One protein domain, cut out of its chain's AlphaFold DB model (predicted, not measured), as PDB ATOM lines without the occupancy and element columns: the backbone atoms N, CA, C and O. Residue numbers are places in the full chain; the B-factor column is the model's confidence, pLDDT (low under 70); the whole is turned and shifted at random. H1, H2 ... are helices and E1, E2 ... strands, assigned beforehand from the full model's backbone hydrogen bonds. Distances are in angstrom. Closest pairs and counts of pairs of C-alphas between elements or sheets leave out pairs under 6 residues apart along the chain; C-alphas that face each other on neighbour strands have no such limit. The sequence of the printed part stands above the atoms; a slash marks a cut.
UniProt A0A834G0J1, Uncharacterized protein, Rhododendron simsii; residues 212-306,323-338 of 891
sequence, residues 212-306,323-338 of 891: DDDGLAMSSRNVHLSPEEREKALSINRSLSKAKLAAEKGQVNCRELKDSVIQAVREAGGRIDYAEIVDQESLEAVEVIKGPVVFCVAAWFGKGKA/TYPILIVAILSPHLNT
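AT A GLANCE: This is residues 212 to 306 and 323 to 338 of the 891 residues of an uncharacterized protein of Rhododendron simsii (UniProt A0A834G0J1). Picture two layers, one a three-stranded antiparallel sheet, order E1 E2 E3, the other the helical hairpin H2 and H3, which covers one face of that sheet. The 111 printed residues include named helices H1, H2, H3, then strands E1, E2, E3, a mixed class. The whole is compact, radius of gyration of the C-alphas 14.3 A, though elongated, spanning 44 by 28 by 24 A.

HOW THE PARTS SIT: H1, residues 220 to 224, is not on the sheet. H2, residues 227 to 248, touches H3, residues 254 to 267, opposite ways at a shallow tilt of 20 degrees; look at their closest C-alphas, Ser 239 and Val 261, 5.2 A. Between E1, residues 271 to 279, and E2, residues 293 to 300, find N 276 and O 296, 2.9 A; between E2 and E3, residues 326 to 332, N 295 and O 330, 2.8 A. H2 is over E2 and E3, height 9.4 A; H3 is over E1 and E2, height 9.3 A. Every O i to N i+4 pair is within hydrogen-bond range in H3, 15 of 18 in H2, 0 of 1 in H1, which has 2 of 2 O i to N i+3.

IN THESE COORDINATES: Find C-alpha 227 at (-43.761, 5.724, 52.899); H2 runs 32.4 A from there. H1 measures 8.7 A, H3 20.1 A, E1 24.2 A, E2 23.6 A and E3 19.3 A, ending at C-alpha 332, (-16.848, 3.655, 40.444).

THE WHOLE: The farthest C-alphas, Ala 306 and Thr 338, are 51.3 A apart. Residues 307 to 322 are cut out, C-alphas 306 and 323 being 10.0 A apart. E1 to E2 is a long link. Residues 302 to 306 and 323 to 338 have pLDDT under 70.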
ATOM      1  N   ASP A 212     -32.247  13.397  48.835       83.81
ATOM      2  CA  ASP A 212     -32.953  13.721  50.077       83.81
ATOM      3  C   ASP A 212     -32.079  13.335  51.294       83.81
ATOM      4  O   ASP A 212     -31.127  12.559  51.154       83.81
ATOM      5  N   ASP A 213     -32.415  13.820  52.495       84.12
ATOM      6  CA  ASP A 213     -31.638  13.587  53.730       84.12
ATOM      7  C   ASP A 213     -31.480  12.095  54.101       84.12
ATOM      8  O   ASP A 213     -30.502  11.694  54.732       84.12
ATOM      9  N   ASP A 214     -32.422  11.245  53.674       81.12
ATOM     10  CA  ASP A 214     -32.364   9.783  53.830       81.12
ATOM     11  C   ASP A 214     -31.450   9.080  52.798       81.12
ATOM     12  O   ASP A 214     -31.198   7.872  52.879       81.12
ATOM     13  N   GLY A 215     -30.920   9.837  51.833       79.62
ATOM     14  CA  GLY A 215     -30.047   9.388  50.757       79.62
ATOM     15  C   GLY A 215     -30.765   8.947  49.475       79.62
ATOM     16  O   GLY A 215     -30.086   8.527  48.525       79.62
ATOM     17  N   LEU A 216     -32.099   9.018  49.393       80.94
ATOM     18  CA  LEU A 216     -32.817   8.722  48.150       80.94
ATOM     19  C   LEU A 216     -32.460   9.752  47.069       80.94
ATOM     20  O   LEU A 216     -32.391  10.946  47.340       80.94
ATOM     21  N   ALA A 217     -32.229   9.313  45.829       76.69
ATOM     22  CA  ALA A 217     -31.989  10.244  44.725       76.69
ATOM     23  C   ALA A 217     -33.262  11.052  44.421       76.69
ATOM     24  O   ALA A 217     -34.343  10.473  44.270       76.69
ATOM     25  N   MET A 218     -33.139  12.376  44.301       77.44
ATOM     26  CA  MET A 218     -34.300  13.232  44.054       77.44
ATOM     27  C   MET A 218     -34.915  12.979  42.673       77.44
ATOM     28  O   MET A 218     -34.235  12.819  41.652       77.44
ATOM     29  N   SER A 219     -36.243  12.912  42.640       78.12
ATOM     30  CA  SER A 219     -37.017  12.618  41.439       78.12
ATOM     31  C   SER A 219     -38.445  13.113  41.613       78.12
ATOM     32  O   SER A 219     -39.060  12.813  42.635       78.12
ATOM     33  N   SER A 220     -39.018  13.755  40.592       72.31
ATOM     34  CA  SER A 220     -40.460  14.050  40.538       72.31
ATOM     35  C   SER A 220     -41.304  12.788  40.773       72.31
ATOM     36  O   SER A 220     -42.300  12.814  41.487       72.31
ATOM     37  N   ARG A 221     -40.816  11.646  40.272       71.75
ATOM     38  CA  ARG A 221     -41.420  10.311  40.411       71.75
ATOM     39  C   ARG A 221     -41.501   9.787  41.853       71.75
ATOM     40  O   ARG A 221     -42.285   8.873  42.098       71.75
ATOM     41  N   ASN A 222     -40.740  10.342  42.805       80.31
ATOM     42  CA  ASN A 222     -40.760   9.885  44.204       80.31
ATOM     43  C   ASN A 222     -42.128  10.137  44.873       80.31
ATOM     44  O   ASN A 222     -42.451   9.457  45.841       80.31
ATOM     45  N   VAL A 223     -42.953  11.044  44.327       78.62
ATOM     46  CA  VAL A 223     -44.327  11.323  44.789       78.62
ATOM     47  C   VAL A 223     -45.271  10.113  44.687       78.62
ATOM     48  O   VAL A 223     -46.286  10.063  45.375       78.62
ATOM     49  N   HIS A 224     -44.950   9.125  43.845       73.81
ATOM     50  CA  HIS A 224     -45.768   7.920  43.676       73.81
ATOM     51  C   HIS A 224     -45.456   6.812  44.693       73.81
ATOM     52  O   HIS A 224     -46.174   5.814  44.728       73.81
ATOM     53  N   LEU A 225     -44.390   6.953  45.490       79.19
ATOM     54  CA  LEU A 225     -43.996   5.964  46.491       79.19
ATOM     55  C   LEU A 225     -44.786   6.187  47.782       79.19
ATOM     56  O   LEU A 225     -44.765   7.280  48.349       79.19
ATOM     57  N   SER A 226     -45.424   5.138  48.301       84.31
ATOM     58  CA  SER A 226     -45.871   5.143  49.698       84.31
ATOM     59  C   SER A 226     -44.669   5.231  50.657       84.31
ATOM     60  O   SER A 226     -43.550   4.879  50.268       84.31
ATOM     61  N   PRO A 227     -44.858   5.643  51.928       86.38
ATOM     62  CA  PRO A 227     -43.761   5.724  52.899       86.38
ATOM     63  C   PRO A 227     -42.961   4.417  53.039       86.38
ATOM     64  O   PRO A 227     -41.733   4.449  53.080       86.38
ATOM     65  N   GLU A 228     -43.636   3.262  53.014       85.62
ATOM     66  CA  GLU A 228     -42.972   1.952  53.038       85.62
ATOM     67  C   GLU A 228     -42.155   1.662  51.769       85.62
ATOM     68  O   GLU A 228     -41.074   1.080  51.839       85.62
ATOM     69  N   GLU A 229     -42.679   2.007  50.590       84.62
ATOM     70  CA  GLU A 229     -41.976   1.811  49.315       84.62
ATOM     71  C   GLU A 229     -40.772   2.755  49.207       84.62
ATOM     72  O   GLU A 229     -39.723   2.346  48.709       84.62
ATOM     73  N   ARG A 230     -40.888   3.978  49.747       84.44
ATOM     74  CA  ARG A 230     -39.785   4.936  49.867       84.44
ATOM     75  C   ARG A 230     -38.671   4.395  50.764       84.44
ATOM     76  O   ARG A 230     -37.510   4.435  50.362       84.44
ATOM     77  N   GLU A 231     -38.996   3.841  51.934       88.19
ATOM     78  CA  GLU A 231     -37.985   3.237  52.815       88.19
ATOM     79  C   GLU A 231     -37.276   2.055  52.129       88.19
ATOM     80  O   GLU A 231     -36.043   1.971  52.129       88.19
ATOM     81  N   LYS A 232     -38.040   1.177  51.465       88.38
ATOM     82  CA  LYS A 232     -37.504   0.038  50.701       88.38
ATOM     83  C   LYS A 232     -36.593   0.500  49.554       88.38
ATOM     84  O   LYS A 232     -35.543  -0.110  49.334       88.38
ATOM     85  N   ALA A 233     -36.911   1.611  48.885       85.75
ATOM     86  CA  ALA A 233     -36.094   2.194  47.816       85.75
ATOM     87  C   ALA A 233     -34.686   2.638  48.266       85.75
ATOM     88  O   ALA A 233     -33.749   2.622  47.461       85.75
ATOM     89  N   LEU A 234     -34.488   2.954  49.554       88.12
ATOM     90  CA  LEU A 234     -33.165   3.283  50.109       88.12
ATOM     91  C   LEU A 234     -32.159   2.129  49.982       88.12
ATOM     92  O   LEU A 234     -30.948   2.364  50.010       88.12
ATOM     93  N   SER A 235     -32.633   0.891  49.795       90.12
ATOM     94  CA  SER A 235     -31.786  -0.268  49.489       90.12
ATOM     95  C   SER A 235     -30.887  -0.050  48.267       90.12
ATOM     96  O   SER A 235     -29.733  -0.478  48.302       90.12
ATOM     97  N   ILE A 236     -31.344   0.673  47.232       84.50
ATOM     98  CA  ILE A 236     -30.523   0.973  46.048       84.50
ATOM     99  C   ILE A 236     -29.311   1.827  46.447       84.50
ATOM    100  O   ILE A 236     -28.176   1.460  46.150       84.50
ATOM    101  N   ASN A 237     -29.512   2.947  47.157       86.75
ATOM    102  CA  ASN A 237     -28.391   3.805  47.553       86.75
ATOM    103  C   ASN A 237     -27.456   3.085  48.539       86.75
ATOM    104  O   ASN A 237     -26.246   3.060  48.338       86.75
ATOM    105  N   ARG A 238     -28.018   2.416  49.557       89.19
ATOM    106  CA  ARG A 238     -27.247   1.665  50.563       89.19
ATOM    107  C   ARG A 238     -26.379   0.570  49.927       89.19
ATOM    108  O   ARG A 238     -25.243   0.372  50.352       89.19
ATOM    109  N   SER A 239     -26.895  -0.141  48.923       89.81
ATOM    110  CA  SER A 239     -26.157  -1.198  48.218       89.81
ATOM    111  C   SER A 239     -25.122  -0.641  47.236       89.81
ATOM    112  O   SER A 239     -23.985  -1.109  47.249       89.81
ATOM    113  N   LEU A 240     -25.442   0.413  46.478       87.44
ATOM    114  CA  LEU A 240     -24.473   1.112  45.625       87.44
ATOM    115  C   LEU A 240     -23.307   1.708  46.430       87.44
ATOM    116  O   LEU A 240     -22.157   1.582  46.017       87.44
ATOM    117  N   SER A 241     -23.563   2.293  47.606       87.38
ATOM    118  CA  SER A 241     -22.500   2.773  48.502       87.38
ATOM    119  C   SER A 241     -21.606   1.633  49.004       87.38
ATOM    120  O   SER A 241     -20.387   1.790  49.050       87.38
ATOM    121  N   LYS A 242     -22.177   0.463  49.331       88.69
ATOM    122  CA  LYS A 242     -21.398  -0.738  49.688       88.69
ATOM    123  C   LYS A 242     -20.556  -1.245  48.512       88.69
ATOM    124  O   LYS A 242     -19.382  -1.543  48.709       88.69
ATOM    125  N   ALA A 243     -21.121  -1.298  47.303       87.81
ATOM    126  CA  ALA A 243     -20.401  -1.692  46.093       87.81
ATOM    127  C   ALA A 243     -19.250  -0.722  45.772       87.81
ATOM    128  O   ALA A 243     -18.152  -1.165  45.440       87.81
ATOM    129  N   LYS A 244     -19.458   0.588  45.967       86.75
ATOM    130  CA  LYS A 244     -18.404   1.604  45.852       86.75
ATOM    131  C   LYS A 244     -17.267   1.377  46.847       86.75
ATOM    132  O   LYS A 244     -16.122   1.259  46.427       86.75
ATOM    133  N   LEU A 245     -17.583   1.213  48.132       87.12
ATOM    134  CA  LEU A 245     -16.581   0.923  49.165       87.12
ATOM    135  C   LEU A 245     -15.846  -0.409  48.928       87.12
ATOM    136  O   LEU A 245     -14.692  -0.545  49.319       87.12
ATOM    137  N   ALA A 246     -16.494  -1.403  48.315       87.50
ATOM    138  CA  ALA A 246     -15.846  -2.654  47.928       87.50
ATOM    139  C   ALA A 246     -14.869  -2.447  46.757       87.50
ATOM    140  O   ALA A 246     -13.733  -2.918  46.830       87.50
ATOM    141  N   ALA A 247     -15.267  -1.699  45.723       86.00
ATOM    142  CA  ALA A 247     -14.400  -1.357  44.595       86.00
ATOM    143  C   ALA A 247     -13.179  -0.524  45.032       86.00
ATOM    144  O   ALA A 247     -12.052  -0.825  44.645       86.00
ATOM    145  N   GLU A 248     -13.373   0.457  45.920       85.44
ATOM    146  CA  GLU A 248     -12.293   1.253  46.529       85.44
ATOM    147  C   GLU A 248     -11.325   0.403  47.372       85.44
ATOM    148  O   GLU A 248     -10.142   0.723  47.467       85.44
ATOM    149  N   LYS A 249     -11.795  -0.719  47.934       87.69
ATOM    150  CA  LYS A 249     -10.974  -1.723  48.640       87.69
ATOM    151  C   LYS A 249     -10.307  -2.747  47.709       87.69
ATOM    152  O   LYS A 249      -9.707  -3.700  48.200       87.69
ATOM    153  N   GLY A 250     -10.393  -2.566  46.390       86.06
ATOM    154  CA  GLY A 250      -9.738  -3.417  45.395       86.06
ATOM    155  C   GLY A 250     -10.599  -4.546  44.822       86.06
ATOM    156  O   GLY A 250     -10.065  -5.391  44.106       86.06
ATOM    157  N   GLN A 251     -11.912  -4.579  45.082       87.19
ATOM    158  CA  GLN A 251     -12.806  -5.498  44.373       87.19
ATOM    159  C   GLN A 251     -12.969  -5.051  42.913       87.19
ATOM    160  O   GLN A 251     -13.665  -4.079  42.622       87.19
ATOM    161  N   VAL A 252     -12.348  -5.783  41.989       89.25
ATOM    162  CA  VAL A 252     -12.399  -5.499  40.545       89.25
ATOM    163  C   VAL A 252     -13.381  -6.386  39.779       89.25
ATOM    164  O   VAL A 252     -13.641  -6.105  38.611       89.25
ATOM    165  N   ASN A 253     -13.937  -7.437  40.391       91.12
ATOM    166  CA  ASN A 253     -14.902  -8.315  39.732       91.12
ATOM    167  C   ASN A 253     -16.290  -7.656  39.680       91.12
ATOM    168  O   ASN A 253     -17.004  -7.581  40.685       91.12
ATOM    169  N   CYS A 254     -16.708  -7.221  38.487       91.31
ATOM    170  CA  CYS A 254     -18.007  -6.579  38.303       91.31
ATOM    171  C   CYS A 254     -19.178  -7.516  38.617       91.31
ATOM    172  O   CYS A 254     -20.241  -7.039  39.006       91.31
ATOM    173  N   ARG A 255     -19.016  -8.838  38.466       93.44
ATOM    174  CA  ARG A 255     -20.086  -9.803  38.750       93.44
ATOM    175  C   ARG A 255     -20.437  -9.830  40.234       93.44
ATOM    176  O   ARG A 255     -21.608  -9.724  40.571       93.44
ATOM    177  N   GLU A 256     -19.437  -9.886  41.110       91.00
ATOM    178  CA  GLU A 256     -19.643  -9.910  42.566       91.00
ATOM    179  C   GLU A 256     -20.285  -8.606  43.072       91.00
ATOM    180  O   GLU A 256     -21.202  -8.636  43.895       91.00
ATOM    181  N   LEU A 257     -19.867  -7.459  42.522       90.56
ATOM    182  CA  LEU A 257     -20.480  -6.158  42.809       90.56
ATOM    183  C   LEU A 257     -21.937  -6.086  42.315       90.56
ATOM    184  O   LEU A 257     -22.803  -5.586  43.039       90.56
ATOM    185  N   LYS A 258     -22.222  -6.613  41.114       93.38
ATOM    186  CA  LYS A 258     -23.582  -6.697  40.563       93.38
ATOM    187  C   LYS A 258     -24.487  -7.594  41.396       93.38
ATOM    188  O   LYS A 258     -25.554  -7.145  41.814       93.38
ATOM    189  N   ASP A 259     -24.050  -8.814  41.683       93.94
ATOM    190  CA  ASP A 259     -24.828  -9.800  42.431       93.94
ATOM    191  C   ASP A 259     -25.134  -9.298  43.857       93.94
ATOM    192  O   ASP A 259     -26.270  -9.421  44.317       93.94
ATOM    193  N   SER A 260     -24.187  -8.615  44.518       93.50
ATOM    194  CA  SER A 260     -24.401  -7.993  45.837       93.50
ATOM    195  C   SER A 260     -25.504  -6.921  45.836       93.50
ATOM    196  O   SER A 260     -26.349  -6.899  46.736       93.50
ATOM    197  N   VAL A 261     -25.537  -6.051  44.822       91.31
ATOM    198  CA  VAL A 261     -26.567  -5.003  44.690       91.31
ATOM    199  C   VAL A 261     -27.923  -5.589  44.303       91.31
ATOM    200  O   VAL A 261     -28.940  -5.233  44.900       91.31
ATOM    201  N   ILE A 262     -27.944  -6.524  43.348       93.50
ATOM    202  CA  ILE A 262     -29.160  -7.226  42.916       93.50
ATOM    203  C   ILE A 262     -29.812  -7.947  44.101       93.50
ATOM    204  O   ILE A 262     -31.028  -7.855  44.272       93.50
ATOM    205  N   GLN A 263     -29.017  -8.630  44.927       95.38
ATOM    206  CA  GLN A 263     -29.504  -9.339  46.106       95.38
ATOM    207  C   GLN A 263     -30.094  -8.369  47.141       95.38
ATOM    208  O   GLN A 263     -31.252  -8.525  47.521       95.38
ATOM    209  N   ALA A 264     -29.359  -7.318  47.518       93.50
ATOM    210  CA  ALA A 264     -29.807  -6.352  48.526       93.50
ATOM    211  C   ALA A 264     -31.098  -5.602  48.134       93.50
ATOM    212  O   ALA A 264     -31.932  -5.304  48.988       93.50
ATOM    213  N   VAL A 265     -31.284  -5.300  46.844       90.19
ATOM    214  CA  VAL A 265     -32.520  -4.678  46.335       90.19
ATOM    215  C   VAL A 265     -33.687  -5.672  46.329       90.19
ATOM    216  O   VAL A 265     -34.798  -5.301  46.710       90.19
ATOM    217  N   ARG A 266     -33.451  -6.939  45.956       93.50
ATOM    218  CA  ARG A 266     -34.478  -7.998  45.989       93.50
ATOM    219  C   ARG A 266     -34.941  -8.319  47.408       93.50
ATOM    220  O   ARG A 266     -36.140  -8.466  47.626       93.50
ATOM    221  N   GLU A 267     -34.022  -8.374  48.370       93.94
ATOM    222  CA  GLU A 267     -34.326  -8.578  49.795       93.94
ATOM    223  C   GLU A 267     -35.196  -7.453  50.374       93.94
ATOM    224  O   GLU A 267     -36.083  -7.713  51.182       93.94
ATOM    225  N   ALA A 268     -35.022  -6.216  49.899       90.50
ATOM    226  CA  ALA A 268     -35.888  -5.085  50.239       90.50
ATOM    227  C   ALA A 268     -37.260  -5.101  49.522       90.50
ATOM    228  O   ALA A 268     -38.049  -4.168  49.676       90.50
ATOM    229  N   GLY A 269     -37.560  -6.130  48.722       87.81
ATOM    230  CA  GLY A 269     -38.793  -6.240  47.937       87.81
ATOM    231  C   GLY A 269     -38.781  -5.467  46.613       87.81
ATOM    232  O   GLY A 269     -39.837  -5.296  46.003       87.81
ATOM    233  N   GLY A 270     -37.617  -4.996  46.157       86.81
ATOM    234  CA  GLY A 270     -37.450  -4.324  44.870       86.81
ATOM    235  C   GLY A 270     -37.264  -5.306  43.710       86.81
ATOM    236  O   GLY A 270     -36.465  -6.243  43.777       86.81
ATOM    237  N   ARG A 271     -37.957  -5.076  42.591       87.62
ATOM    238  CA  ARG A 271     -37.752  -5.828  41.341       87.62
ATOM    239  C   ARG A 271     -36.732  -5.094  40.473       87.62
ATOM    240  O   ARG A 271     -37.016  -4.006  39.991       87.62
ATOM    241  N   ILE A 272     -35.565  -5.687  40.238       86.94
ATOM    242  CA  ILE A 272     -34.555  -5.148  39.307       86.94
ATOM    243  C   ILE A 272     -35.109  -5.126  37.870       86.94
ATOM    244  O   ILE A 272     -35.637  -6.137  37.407       86.94
ATOM    245  N   ASP A 273     -34.952  -3.993  37.179       83.19
ATOM    246  CA  ASP A 273     -35.070  -3.876  35.716       83.19
ATOM    247  C   ASP A 273     -33.717  -4.202  35.069       83.19
ATOM    248  O   ASP A 273     -33.584  -5.144  34.290       83.19
ATOM    249  N   TYR A 274     -32.677  -3.481  35.495       86.94
ATOM    250  CA  TYR A 274     -31.281  -3.784  35.199       86.94
ATOM    251  C   TYR A 274     -30.359  -3.266  36.312       86.94
ATOM    252  O   TYR A 274     -30.693  -2.339  37.054       86.94
ATOM    253  N   ALA A 275     -29.175  -3.863  36.407       89.94
ATOM    254  CA  ALA A 275     -28.085  -3.421  37.266       89.94
ATOM    255  C   ALA A 275     -26.784  -3.707  36.511       89.94
ATOM    256  O   ALA A 275     -26.386  -4.863  36.403       89.94
ATOM    257  N   GLU A 276     -26.166  -2.680  35.928       90.69
ATOM    258  CA  GLU A 276     -25.019  -2.839  35.029       90.69
ATOM    259  C   GLU A 276     -23.844  -1.942  35.406       90.69
ATOM    260  O   GLU A 276     -24.024  -0.762  35.705       90.69
ATOM    261  N   ILE A 277     -22.638  -2.515  35.359       91.12
ATOM    262  CA  ILE A 277     -21.375  -1.787  35.481       91.12
ATOM    263  C   ILE A 277     -20.829  -1.615  34.067       91.12
ATOM    264  O   ILE A 277     -20.546  -2.599  33.378       91.12
ATOM    265  N   VAL A 278     -20.726  -0.364  33.637       90.62
ATOM    266  CA  VAL A 278     -20.381   0.017  32.267       90.62
ATOM    267  C   VAL A 278     -19.206   0.982  32.243       90.62
ATOM    268  O   VAL A 278     -18.991   1.730  33.195       90.62
ATOM    269  N   ASP A 279     -18.456   0.993  31.148       91.00
ATOM    270  CA  ASP A 279     -17.428   2.001  30.906       91.00
ATOM    271  C   ASP A 279     -18.022   3.424  30.964       91.00
ATOM    272  O   ASP A 279     -19.123   3.675  30.458       91.00
ATOM    273  N   GLN A 280     -17.299   4.363  31.589       88.31
ATOM    274  CA  GLN A 280     -17.772   5.741  31.783       88.31
ATOM    275  C   GLN A 280     -18.033   6.478  30.450       88.31
ATOM    276  O   GLN A 280     -18.808   7.442  30.401       88.31
ATOM    277  N   GLU A 281     -17.391   6.045  29.362       87.31
ATOM    278  CA  GLU A 281     -17.378   6.716  28.069       87.31
ATOM    279  C   GLU A 281     -18.298   6.082  27.015       87.31
ATOM    280  O   GLU A 281     -19.098   6.795  26.386       87.31
ATOM    281  N   SER A 282     -18.157   4.771  26.794       88.31
ATOM    282  CA  SER A 282     -18.871   3.999  25.769       88.31
ATOM    283  C   SER A 282     -20.209   3.438  26.250       88.31
ATOM    284  O   SER A 282     -21.049   3.099  25.418       88.31
ATOM    285  N   LEU A 283     -20.425   3.366  27.571       90.50
ATOM    286  CA  LEU A 283     -21.535   2.649  28.211       90.50
ATOM    287  C   LEU A 283     -21.604   1.148  27.856       90.50
ATOM    288  O   LEU A 283     -22.647   0.514  28.030       90.50
ATOM    289  N   GLU A 284     -20.503   0.565  27.380       91.31
ATOM    290  CA  GLU A 284     -20.381  -0.877  27.158       91.31
ATOM    291  C   GLU A 284     -20.134  -1.599  28.491       91.31
ATOM    292  O   GLU A 284     -19.478  -1.069  29.389       91.31
ATOM    293  N   ALA A 285     -20.691  -2.802  28.645       91.62
ATOM    294  CA  ALA A 285     -20.600  -3.565  29.888       91.62
ATOM    295  C   ALA A 285     -19.164  -4.036  30.165       91.62
ATOM    296  O   ALA A 285     -18.473  -4.528  29.273       91.62
ATOM    297  N   VAL A 286     -18.738  -3.929  31.424       91.06
ATOM    298  CA  VAL A 286     -17.381  -4.272  31.870       91.06
ATOM    299  C   VAL A 286     -17.437  -5.464  32.826       91.06
ATOM    300  O   VAL A 286     -18.186  -5.446  33.799       91.06
ATOM    301  N   GLU A 287     -16.623  -6.494  32.580       91.56
ATOM    302  CA  GLU A 287     -16.507  -7.666  33.468       91.56
ATOM    303  C   GLU A 287     -15.498  -7.461  34.610       91.56
ATOM    304  O   GLU A 287     -15.704  -7.957  35.718       91.56
ATOM    305  N   VAL A 288     -14.418  -6.717  34.346       90.94
ATOM    306  CA  VAL A 288     -13.343  -6.432  35.307       90.94
ATOM    307  C   VAL A 288     -12.997  -4.949  35.265       90.94
ATOM    308  O   VAL A 288     -12.630  -4.432  34.207       90.94
ATOM    309  N   ILE A 289     -13.073  -4.273  36.410       87.62
ATOM    310  CA  ILE A 289     -12.791  -2.837  36.523       87.62
ATOM    311  C   ILE A 289     -11.290  -2.583  36.293       87.62
ATOM    312  O   ILE A 289     -10.455  -2.944  37.119       87.62
ATOM    313  N   LYS A 290     -10.951  -1.949  35.162       86.81
ATOM    314  CA  LYS A 290      -9.572  -1.562  34.777       86.81
ATOM    315  C   LYS A 290      -9.361  -0.047  34.656       86.81
ATOM    316  O   LYS A 290      -8.240   0.399  34.439       86.81
ATOM    317  N   GLY A 291     -10.432   0.728  34.769       85.69
ATOM    318  CA  GLY A 291     -10.468   2.178  34.611       85.69
ATOM    319  C   GLY A 291     -11.796   2.727  35.140       85.69
ATOM    320  O   GLY A 291     -12.523   1.977  35.799       85.69
ATOM    321  N   PRO A 292     -12.121   4.003  34.889       87.06
ATOM    322  CA  PRO A 292     -13.356   4.613  35.370       87.06
ATOM    323  C   PRO A 292     -14.602   3.926  34.794       87.06
ATOM    324  O   PRO A 292     -14.797   3.875  33.579       87.06
ATOM    325  N   VAL A 293     -15.463   3.412  35.670       88.62
ATOM    326  CA  VAL A 293     -16.736   2.781  35.303       88.62
ATOM    327  C   VAL A 293     -17.897   3.413  36.066       88.62
ATOM    328  O   VAL A 293     -17.735   4.175  37.022       88.62
ATOM    329  N   VAL A 294     -19.109   3.115  35.625       90.00
ATOM    330  CA  VAL A 294     -20.346   3.633  36.199       90.00
ATOM    331  C   VAL A 294     -21.285   2.466  36.447       90.00
ATOM    332  O   VAL A 294     -21.528   1.653  35.561       90.00
ATOM    333  N   PHE A 295     -21.806   2.376  37.667       91.12
ATOM    334  CA  PHE A 295     -22.802   1.392  38.055       91.12
ATOM    335  C   PHE A 295     -24.192   2.033  37.970       91.12
ATOM    336  O   PHE A 295     -24.564   2.865  38.801       91.12
ATOM    337  N   CYS A 296     -24.953   1.651  36.949       88.50
ATOM    338  CA  CYS A 296     -26.322   2.095  36.713       88.50
ATOM    339  C   CYS A 296     -27.314   1.035  37.209       88.50
ATOM    340  O   CYS A 296     -27.253  -0.117  36.773       88.50
ATOM    341  N   VAL A 297     -28.256   1.419  38.076       85.69
ATOM    342  CA  VAL A 297     -29.278   0.516  38.629       85.69
ATOM    343  C   VAL A 297     -30.667   1.115  38.458       85.69
ATOM    344  O   VAL A 297     -30.912   2.253  38.855       85.69
ATOM    345  N   ALA A 298     -31.583   0.318  37.917       86.31
ATOM    346  CA  ALA A 298     -33.000   0.629  37.822       86.31
ATOM    347  C   ALA A 298     -33.815  -0.476  38.509       86.31
ATOM    348  O   ALA A 298     -33.677  -1.656  38.175       86.31
ATOM    349  N   ALA A 299     -34.666  -0.107  39.469       84.69
ATOM    350  CA  ALA A 299     -35.518  -1.051  40.193       84.69
ATOM    351  C   ALA A 299     -36.923  -0.505  40.489       84.69
ATOM    352  O   ALA A 299     -37.106   0.676  40.774       84.69
ATOM    353  N   TRP A 300     -37.914  -1.390  40.444       82.31
ATOM    354  CA  TRP A 300     -39.322  -1.116  40.715       82.31
ATOM    355  C   TRP A 300     -39.637  -1.429  42.182       82.31
ATOM    356  O   TRP A 300     -39.297  -2.512  42.663       82.31
ATOM    357  N   PHE A 301     -40.330  -0.520  42.866       79.69
ATOM    358  CA  PHE A 301     -40.835  -0.716  44.227       79.69
ATOM    359  C   PHE A 301     -42.348  -0.498  44.236       79.69
ATOM    360  O   PHE A 301     -42.821   0.530  43.762       79.69
ATOM    361  N   GLY A 302     -43.090  -1.472  44.767       68.50
ATOM    362  CA  GLY A 302     -44.536  -1.375  44.967       68.50
ATOM    363  C   GLY A 302     -45.414  -2.260  44.082       68.50
ATOM    364  O   GLY A 302     -44.943  -3.010  43.225       68.50
ATOM    365  N   LYS A 303     -46.731  -2.188  44.313       50.50
ATOM    366  CA  LYS A 303     -47.749  -2.898  43.517       50.50
ATOM    367  C   LYS A 303     -48.264  -1.997  42.394       50.50
ATOM    368  O   LYS A 303     -49.165  -1.192  42.620       50.50
ATOM    369  N   GLY A 304     -47.751  -2.175  41.175       38.84
ATOM    370  CA  GLY A 304     -48.286  -1.504  39.986       38.84
ATOM    371  C   GLY A 304     -49.786  -1.778  39.820       38.84
ATOM    372  O   GLY A 304     -50.187  -2.911  39.541       38.84
ATOM    373  N   LYS A 305     -50.629  -0.756  40.014       31.58
ATOM    374  CA  LYS A 305     -52.076  -0.859  39.779       31.58
ATOM    375  C   LYS A 305     -52.329  -0.966  38.279       31.58
ATOM    376  O   LYS A 305     -52.183   0.005  37.545       31.58
ATOM    377  N   ALA A 306     -52.769  -2.138  37.843       29.45
ATOM    378  CA  ALA A 306     -53.342  -2.324  36.521       29.45
ATOM    379  C   ALA A 306     -54.730  -1.665  36.462       29.45
ATOM    380  O   ALA A 306     -55.718  -2.237  36.924       29.45
ATOM    381  N   THR A 323     -45.462   1.950  35.982       39.03
ATOM    382  CA  THR A 323     -44.900   2.951  36.920       39.03
ATOM    383  C   THR A 323     -43.388   2.781  37.128       39.03
ATOM    384  O   THR A 323     -42.951   2.052  38.010       39.03
ATOM    385  N   TYR A 324     -42.613   3.452  36.279       48.84
ATOM    386  CA  TYR A 324     -41.152   3.407  36.105       48.84
ATOM    387  C   TYR A 324     -40.258   3.082  37.307       48.84
ATOM    388  O   TYR A 324     -40.490   3.569  38.416       48.84
ATOM    389  N   PRO A 325     -39.129   2.394  37.047       50.34
ATOM    390  CA  PRO A 325     -38.147   2.097  38.069       50.34
ATOM    391  C   PRO A 325     -37.449   3.365  38.573       50.34
ATOM    392  O   PRO A 325     -37.190   4.313  37.828       50.34
ATOM    393  N   ILE A 326     -37.067   3.335  39.846       53.75
ATOM    394  CA  ILE A 326     -36.173   4.317  40.450       53.75
ATOM    395  C   ILE A 326     -34.781   4.083  39.858       53.75
ATOM    396  O   ILE A 326     -34.176   3.030  40.079       53.75
ATOM    397  N   LEU A 327     -34.294   5.061  39.094       49.53
ATOM    398  CA  LEU A 327     -32.948   5.075  38.530       49.53
ATOM    399  C   LEU A 327     -31.980   5.729  39.521       49.53
ATOM    400  O   LEU A 327     -32.150   6.898  39.874       49.53
ATOM    401  N   ILE A 328     -30.949   4.993  39.939       57.84
ATOM    402  CA  ILE A 328     -29.814   5.542  40.689       57.84
ATOM    403  C   ILE A 328     -28.516   5.082  40.032       57.84
ATOM    404  O   ILE A 328     -28.353   3.921  39.651       57.84
ATOM    405  N   VAL A 329     -27.580   6.018  39.919       54.69
ATOM    406  CA  VAL A 329     -26.258   5.805  39.339       54.69
ATOM    407  C   VAL A 329     -25.193   6.052  40.408       54.69
ATOM    408  O   VAL A 329     -25.334   6.953  41.237       54.69
ATOM    409  N   ALA A 330     -24.127   5.254  40.398       51.69
ATOM    410  CA  ALA A 330     -22.922   5.482  41.186       51.69
ATOM    411  C   ALA A 330     -21.681   5.376  40.292       51.69
ATOM    412  O   ALA A 330     -21.515   4.402  39.564       51.69
ATOM    413  N   ILE A 331     -20.792   6.366  40.358       55.09
ATOM    414  CA  ILE A 331     -19.506   6.323  39.654       55.09
ATOM    415  C   ILE A 331     -18.519   5.501  40.495       55.09
ATOM    416  O   ILE A 331     -18.364   5.749  41.694       55.09
ATOM    417  N   LEU A 332     -17.860   4.531  39.861       51.66
ATOM    418  CA  LEU A 332     -16.848   3.655  40.444       51.66
ATOM    419  C   LEU A 332     -15.526   3.885  39.696       51.66
ATOM    420  O   LEU A 332     -15.373   3.444  38.561       51.66
ATOM    421  N   SER A 333     -14.558   4.563  40.311       39.00
ATOM    422  CA  SER A 333     -13.251   4.791  39.680       39.00
ATOM    423  C   SER A 333     -12.133   4.157  40.504       39.00
ATOM    424  O   SER A 333     -11.924   4.586  41.641       39.00
ATOM    425  N   PRO A 334     -11.373   3.184  39.968       37.09
ATOM    426  CA  PRO A 334     -10.119   2.777  40.576       37.09
ATOM    427  C   PRO A 334      -9.099   3.908  40.380       37.09
ATOM    428  O   PRO A 334      -8.891   4.380  39.266       37.09
ATOM    429  N   HIS A 335      -8.472   4.340  41.472       31.22
ATOM    430  CA  HIS A 335      -7.466   5.410  41.524       31.22
ATOM    431  C   HIS A 335      -7.915   6.816  41.083       31.22
ATOM    432  O   HIS A 335      -7.638   7.277  39.981       31.22
ATOM    433  N   LEU A 336      -8.404   7.582  42.061       29.47
ATOM    434  CA  LEU A 336      -7.989   8.979  42.224       29.47
ATOM    435  C   LEU A 336      -7.271   9.142  43.572       29.47
ATOM    436  O   LEU A 336      -7.758   9.795  44.490       29.47
ATOM    437  N   ASN A 337      -6.063   8.571  43.674       24.12
ATOM    438  CA  ASN A 337      -5.073   9.050  44.645       24.12
ATOM    439  C   ASN A 337      -4.497  10.375  44.125       24.12
ATOM    440  O   ASN A 337      -3.354  10.466  43.683       24.12
ATOM    441  N   THR A 338      -5.324  11.413  44.146       22.47
ATOM    442  CA  THR A 338      -4.899  12.794  43.941       22.47
ATOM    443  C   THR A 338      -5.606  13.634  44.987       22.47
ATOM    444  O   THR A 338      -6.832  13.705  45.021       22.47
TER     445      THR A 338